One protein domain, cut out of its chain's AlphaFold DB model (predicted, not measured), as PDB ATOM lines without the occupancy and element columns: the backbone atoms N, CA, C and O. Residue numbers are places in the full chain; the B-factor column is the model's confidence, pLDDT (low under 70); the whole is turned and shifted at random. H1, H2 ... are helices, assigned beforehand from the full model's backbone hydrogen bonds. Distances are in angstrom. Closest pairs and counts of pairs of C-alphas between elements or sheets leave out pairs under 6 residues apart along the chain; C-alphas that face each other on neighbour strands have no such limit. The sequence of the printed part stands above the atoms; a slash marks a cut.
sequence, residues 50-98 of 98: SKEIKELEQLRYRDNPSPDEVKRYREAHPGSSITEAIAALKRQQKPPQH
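AT A GLANCE: This is residues 50 to 98 of the 98 residues of an uncharacterized protein of Corynebacterium pelargi (UniProt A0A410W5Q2). What would a structural biologist see first? Three short helices form a flat, rather open arrangement with H3 in the middle: H2 packs across it at about a right angle, and H1 lies toward the other end, meeting H3 more thinly. The link of residues 61 to 66 runs past H3 from H1 to H2, and residues 93 to 98 trail away from the end of H3 as a tail with no named element. What is it made of, and how large is it? The printed part has 49 residues with three named helices, in the order H1, H2, H3 along the chain, and no named strand; the class is all helix. The whole is only just compact, close to loose, with a radius of gyration of the C-alphas of 11.6 A, and its C-alphas span 31 by 24 by 13 A.

HOW THE PARTS SIT: Which helices touch? H3, residues 82 to 92, touches H2, residues 67 to 76, and their lines are about perpendicular at 85 degrees; their closest C-alphas are those of Val 70 and Ala 85, 5.8 A apart. H3 and H1, residues 50 to 60, only just touch, with 3 pairs of C-alphas within 8 A, the closest being those of Leu 59 and Lys 90 at 6.5 A. The lines of H1 and H3 are about perpendicular at 84 degrees. Which stay apart? H1 and H2 are apart, with no C-alpha of the one within 8 A of the other. What do the backbone N and O atoms show? In H1, H2 and H3 every O i to N i+4 pair is within hydrogen-bond range.

IN THESE COORDINATES: Where does H3 lie? It runs from Ile 82, with its C-alpha at (154.395, 19.543, -19.173), to Gln 92, with its C-alpha at (155.066, 32.793, -11.412), 15.4 A from first to last C-alpha. Where are the other two? H1 runs from Ser 50, with its C-alpha at (158.348, 40.746, -31.666), to Arg 60, a length of 14.9 A. H2 runs from Pro 67 to Ala 76, a length of 14.3 A.

THE WHOLE: How far does the printed part reach? The two C-alphas farthest apart are those of Gly 79 and His 98, at 35.3 A. Is it cut, and are its links long? The printed part has no cut, and it ends at residue 98, the chain's last residue. The link from H2 to H3 is tight, with 5 residues, and the link from H1 to H2 is short, with 6. Where is confidence low? The mean pLDDT of the printed part of this model is 71.7, and 19 residues are under 70: residues 50 to 62 and 93 to 98.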
ATOM      1  N   SER A  50     157.112  41.061 -32.405       53.22
ATOM      2  CA  SER A  50     158.348  40.746 -31.666       53.22
ATOM      3  C   SER A  50     158.262  40.764 -30.131       53.22
ATOM      4  O   SER A  50     159.186  40.304 -29.474       53.22
ATOM      5  N   LYS A  51     157.177  41.277 -29.550       51.34
ATOM      6  CA  LYS A  51     156.798  41.116 -28.147       51.34
ATOM      7  C   LYS A  51     156.574  39.657 -27.733       51.34
ATOM      8  O   LYS A  51     157.163  39.268 -26.737       51.34
ATOM      9  N   GLU A  52     155.809  38.852 -28.476       52.38
ATOM     10  CA  GLU A  52     155.562  37.448 -28.083       52.38
ATOM     11  C   GLU A  52     156.845  36.617 -28.155       52.38
ATOM     12  O   GLU A  52     157.142  35.837 -27.254       52.38
ATOM     13  N   ILE A  53     157.666  36.852 -29.183       56.91
ATOM     14  CA  ILE A  53     158.970  36.193 -29.324       56.91
ATOM     15  C   ILE A  53     159.928  36.646 -28.215       56.91
ATOM     16  O   ILE A  53     160.615  35.811 -27.641       56.91
ATOM     17  N   LYS A  54     159.934  37.936 -27.849       57.69
ATOM     18  CA  LYS A  54     160.738  38.443 -26.725       57.69
ATOM     19  C   LYS A  54     160.285  37.903 -25.372       57.69
ATOM     20  O   LYS A  54     161.139  37.634 -24.537       57.69
ATOM     21  N   GLU A  55     158.985  37.732 -25.143       59.41
ATOM     22  CA  GLU A  55     158.492  37.090 -23.919       59.41
ATOM     23  C   GLU A  55     158.885  35.610 -23.874       59.41
ATOM     24  O   GLU A  55     159.332  35.123 -22.837       59.41
ATOM     25  N   LEU A  56     158.801  34.900 -25.004       58.97
ATOM     26  CA  LEU A  56     159.264  33.515 -25.109       58.97
ATOM     27  C   LEU A  56     160.787  33.397 -24.919       58.97
ATOM     28  O   LEU A  56     161.257  32.456 -24.282       58.97
ATOM     29  N   GLU A  57     161.560  34.363 -25.414       60.78
ATOM     30  CA  GLU A  57     163.012  34.441 -25.234       60.78
ATOM     31  C   GLU A  57     163.397  34.803 -23.788       60.78
ATOM     32  O   GLU A  57     164.296  34.184 -23.217       60.78
ATOM     33  N   GLN A  58     162.654  35.704 -23.133       60.81
ATOM     34  CA  GLN A  58     162.805  35.976 -21.696       60.81
ATOM     35  C   GLN A  58     162.466  34.751 -20.840       60.81
ATOM     36  O   GLN A  58     163.181  34.449 -19.886       60.81
ATOM     37  N   LEU A  59     161.415  34.002 -21.186       61.19
ATOM     38  CA  LEU A  59     161.063  32.754 -20.500       61.19
ATOM     39  C   LEU A  59     162.101  31.646 -20.747       61.19
ATOM     40  O   LEU A  59     162.300  30.786 -19.884       61.19
ATOM     41  N   ARG A  60     162.803  31.659 -21.889       64.44
ATOM     42  CA  ARG A  60     163.926  30.745 -22.152       64.44
ATOM     43  C   ARG A  60     165.108  31.017 -21.216       64.44
ATOM     44  O   ARG A  60     165.718  30.053 -20.771       64.44
ATOM     45  N   TYR A  61     165.395  32.280 -20.894       60.44
ATOM     46  CA  TYR A  61     166.520  32.663 -20.025       60.44
ATOM     47  C   TYR A  61     166.257  32.450 -18.527       60.44
ATOM     48  O   TYR A  61     167.151  32.610 -17.702       60.44
ATOM     49  N   ARG A  62     165.023  32.098 -18.162       65.25
ATOM     50  CA  ARG A  62     164.650  31.808 -16.784       65.25
ATOM     51  C   ARG A  62     164.994  30.373 -16.405       65.25
ATOM     52  O   ARG A  62     164.700  29.457 -17.187       65.25
ATOM     53  N   ASP A  63     165.538  30.196 -15.203       70.88
ATOM     54  CA  ASP A  63     165.819  28.883 -14.623       70.88
ATOM     55  C   ASP A  63     164.619  27.950 -14.788       70.88
ATOM     56  O   ASP A  63     163.453  28.329 -14.621       70.88
ATOM     57  N   ASN A  64     164.902  26.725 -15.222       73.00
ATOM     58  CA  ASN A  64     163.847  25.754 -15.440       73.00
ATOM     59  C   ASN A  64     163.289  25.323 -14.071       73.00
ATOM     60  O   ASN A  64     164.085  25.000 -13.188       73.00
ATOM     61  N   PRO A  65     161.958  25.319 -13.869       72.81
ATOM     62  CA  PRO A  65     161.364  24.881 -12.613       72.81
ATOM     63  C   PRO A  65     161.735  23.427 -12.328       72.81
ATOM     64  O   PRO A  65     161.908  22.622 -13.252       72.81
ATOM     65  N   SER A  66     161.848  23.093 -11.044       81.62
ATOM     66  CA  SER A  66     162.214  21.740 -10.631       81.62
ATOM     67  C   SER A  66     161.136  20.738 -11.081       81.62
ATOM     68  O   SER A  66     159.944  21.071 -11.057       81.62
ATOM     69  N   PRO A  67     161.499  19.496 -11.455       80.88
ATOM     70  CA  PRO A  67     160.531  18.454 -11.799       80.88
ATOM     71  C   PRO A  67     159.428  18.263 -10.743       80.88
ATOM     72  O   PRO A  67     158.275  18.019 -11.101       80.88
ATOM     73  N   ASP A  68     159.748  18.445  -9.458       84.88
ATOM     74  CA  ASP A  68     158.788  18.345  -8.350       84.88
ATOM     75  C   ASP A  68     157.762  19.489  -8.332       84.88
ATOM     76  O   ASP A  68     156.611  19.310  -7.929       84.88
ATOM     77  N   GLU A  69     158.151  20.685  -8.778       82.75
ATOM     78  CA  GLU A  69     157.238  21.824  -8.923       82.75
ATOM     79  C   GLU A  69     156.292  21.608 -10.101       82.75
ATOM     80  O   GLU A  69     155.085  21.812  -9.975       82.75
ATOM     81  N   VAL A  70     156.823  21.115 -11.225       83.50
ATOM     82  CA  VAL A  70     156.032  20.766 -12.413       83.50
ATOM     83  C   VAL A  70     155.026  19.665 -12.083       83.50
ATOM     84  O   VAL A  70     153.864  19.755 -12.479       83.50
ATOM     85  N   LYS A  71     155.439  18.647 -11.317       85.38
ATOM     86  CA  LYS A  71     154.555  17.567 -10.868       85.38
ATOM     87  C   LYS A  71     153.415  18.101  -9.997       85.38
ATOM     88  O   LYS A  71     152.257  17.866 -10.332       85.38
ATOM     89  N   ARG A  72     153.723  18.891  -8.959       87.12
ATOM     90  CA  ARG A  72     152.708  19.511  -8.083       87.12
ATOM     91  C   ARG A  72     151.748  20.417  -8.853       87.12
ATOM     92  O   ARG A  72     150.548  20.399  -8.603       87.12
ATOM     93  N   TYR A  73     152.253  21.181  -9.822       85.00
ATOM     94  CA  TYR A  73     151.412  22.035 -10.658       85.00
ATOM     95  C   TYR A  73     150.419  21.219 -11.494       85.00
ATOM     96  O   TYR A  73     149.253  21.595 -11.594       85.00
ATOM     97  N   ARG A  74     150.862  20.095 -12.069       87.00
ATOM     98  CA  ARG A  74     150.009  19.193 -12.859       87.00
ATOM     99  C   ARG A  74     149.009  18.417 -12.005       87.00
ATOM    100  O   ARG A  74     147.915  18.142 -12.483       87.00
ATOM    101  N   GLU A  75     149.358  18.098 -10.760       87.50
ATOM    102  CA  GLU A  75     148.416  17.538  -9.780       87.50
ATOM    103  C   GLU A  75     147.312  18.549  -9.430       87.50
ATOM    104  O   GLU A  75     146.145  18.177  -9.354       87.50
ATOM    105  N   ALA A  76     147.658  19.835  -9.297       86.75
ATOM    106  CA  ALA A  76     146.691  20.913  -9.081       86.75
ATOM    107  C   ALA A  76     145.888  21.292 -10.345       86.75
ATOM    108  O   ALA A  76     144.770  21.790 -10.233       86.75
ATOM    109  N   HIS A  77     146.438  21.051 -11.541       84.19
ATOM    110  CA  HIS A  77     145.822  21.360 -12.838       84.19
ATOM    111  C   HIS A  77     145.784  20.114 -13.737       84.19
ATOM    112  O   HIS A  77     146.577  20.014 -14.693       84.19
ATOM    113  N   PRO A  78     144.871  19.163 -13.453       76.19
ATOM    114  CA  PRO A  78     144.704  17.964 -14.260       76.19
ATOM    115  C   PRO A  78     144.240  18.366 -15.666       76.19
ATOM    116  O   PRO A  78     143.140  18.875 -15.850       76.19
ATOM    117  N   GLY A  79     145.116  18.187 -16.656       80.69
ATOM    118  CA  GLY A  79     144.894  18.622 -18.042       80.69
ATOM    119  C   GLY A  79     145.981  19.548 -18.587       80.69
ATOM    120  O   GLY A  79     146.100  19.681 -19.800       80.69
ATOM    121  N   SER A  80     146.824  20.121 -17.722       81.81
ATOM    122  CA  SER A  80     147.988  20.890 -18.174       81.81
ATOM    123  C   SER A  80     149.093  19.977 -18.718       81.81
ATOM    124  O   SER A  80     149.498  18.975 -18.103       81.81
ATOM    125  N   SER A  81     149.595  20.328 -19.900       83.62
ATOM    126  CA  SER A  81     150.773  19.689 -20.484       83.62
ATOM    127  C   SER A  81     152.041  20.068 -19.708       83.62
ATOM    128  O   SER A  81     152.092  21.079 -19.007       83.62
ATOM    129  N   ILE A  82     153.103  19.263 -19.831       80.69
ATOM    130  CA  ILE A  82     154.395  19.543 -19.173       80.69
ATOM    131  C   ILE A  82     154.920  20.926 -19.586       80.69
ATOM    132  O   ILE A  82     155.382  21.690 -18.743       80.69
ATOM    133  N   THR A  83     154.797  21.273 -20.866       81.81
ATOM    134  CA  THR A  83     155.244  22.559 -21.410       81.81
ATOM    135  C   THR A  83     154.450  23.735 -20.843       81.81
ATOM    136  O   THR A  83     155.041  24.752 -20.488       81.81
ATOM    137  N   GLU A  84     153.129  23.598 -20.701       80.06
ATOM    138  CA  GLU A  84     152.284  24.627 -20.082       80.06
ATOM    139  C   GLU A  84     152.575  24.787 -18.594       80.06
ATOM    140  O   GLU A  84     152.654  25.914 -18.113       80.06
ATOM    141  N   ALA A  85     152.784  23.683 -17.874       83.25
ATOM    142  CA  ALA A  85     153.153  23.713 -16.465       83.25
ATOM    143  C   ALA A  85     154.499  24.427 -16.260       83.25
ATOM    144  O   ALA A  85     154.613  25.305 -15.407       83.25
ATOM    145  N   ILE A  86     155.498  24.128 -17.097       82.62
ATOM    146  CA  ILE A  86     156.793  24.820 -17.083       82.62
ATOM    147  C   ILE A  86     156.617  26.309 -17.398       82.62
ATOM    148  O   ILE A  86     157.166  27.149 -16.689       82.62
ATOM    149  N   ALA A  87     155.837  26.661 -18.422       81.69
ATOM    150  CA  ALA A  87     155.599  28.056 -18.788       81.69
ATOM    151  C   ALA A  87     154.861  28.832 -17.683       81.69
ATOM    152  O   ALA A  87     155.218  29.973 -17.390       81.69
ATOM    153  N   ALA A  88     153.865  28.219 -17.042       82.38
ATOM    154  CA  ALA A  88     153.117  28.815 -15.941       82.38
ATOM    155  C   ALA A  88     154.005  29.040 -14.709       82.38
ATOM    156  O   ALA A  88     154.033  30.144 -14.167       82.38
ATOM    157  N   LEU A  89     154.805  28.041 -14.330       81.69
ATOM    158  CA  LEU A  89     155.760  28.153 -13.224       81.69
ATOM    159  C   LEU A  89     156.844  29.197 -13.517       81.69
ATOM    160  O   LEU A  89     157.150  30.032 -12.665       81.69
ATOM    161  N   LYS A  90     157.347  29.244 -14.755       81.06
ATOM    162  CA  LYS A  90     158.277  30.287 -15.199       81.06
ATOM    163  C   LYS A  90     157.659  31.678 -15.208       81.06
ATOM    164  O   LYS A  90     158.403  32.636 -15.078       81.06
ATOM    165  N   ARG A  91     156.342  31.842 -15.351       75.94
ATOM    166  CA  ARG A  91     155.683  33.155 -15.202       75.94
ATOM    167  C   ARG A  91     155.495  33.549 -13.735       75.94
ATOM    168  O   ARG A  91     155.557  34.733 -13.429       75.94
ATOM    169  N   GLN A  92     155.286  32.574 -12.848       73.19
ATOM    170  CA  GLN A  92     155.066  32.793 -11.412       73.19
ATOM    171  C   GLN A  92     156.345  33.045 -10.616       73.19
ATOM    172  O   GLN A  92     156.305  33.740  -9.600       73.19
ATOM    173  N   GLN A  93     157.487  32.524 -11.066       68.25
ATOM    174  CA  GLN A  93     158.768  32.957 -10.524       68.25
ATOM    175  C   GLN A  93     158.838  34.495 -10.687       68.25
ATOM    176  O   GLN A  93     158.446  35.057 -11.712       68.25
ATOM    177  N   LYS A  94     159.260  35.233  -9.660       57.28
ATOM    178  CA  LYS A  94     159.368  36.709  -9.667       57.28
ATOM    179  C   LYS A  94     160.711  37.106 -10.299       57.28
ATOM    180  O   LYS A  94     161.659  36.338 -10.122       57.28
ATOM    181  N   PRO A  95     160.819  38.166 -11.127       51.34
ATOM    182  CA  PRO A  95     162.109  38.523 -11.722       51.34
ATOM    183  C   PRO A  95     163.149  38.697 -10.606       51.34
ATOM    184  O   PRO A  95     162.778  39.222  -9.548       51.34
ATOM    185  N   PRO A  96     164.404  38.246 -10.795       50.22
ATOM    186  CA  PRO A  96     165.465  38.580  -9.858       50.22
ATOM    187  C   PRO A  96     165.513  40.107  -9.766       50.22
ATOM    188  O   PRO A  96     165.668  40.788 -10.780       50.22
ATOM    189  N   GLN A  97     165.261  40.643  -8.570       45.28
ATOM    190  CA  GLN A  97     165.533  42.046  -8.295       45.28
ATOM    191  C   GLN A  97     167.048  42.183  -8.341       45.28
ATOM    192  O   GLN A  97     167.736  41.633  -7.482       45.28
ATOM    193  N   HIS A  98     167.533  42.808  -9.406       38.72
ATOM    194  CA  HIS A  98     168.940  43.088  -9.623       38.72
ATOM    195  C   HIS A  98     169.221  44.562  -9.369       38.72
ATOM    196  O   HIS A  98     168.325  45.384  -9.678       38.72
TER     197      HIS A  98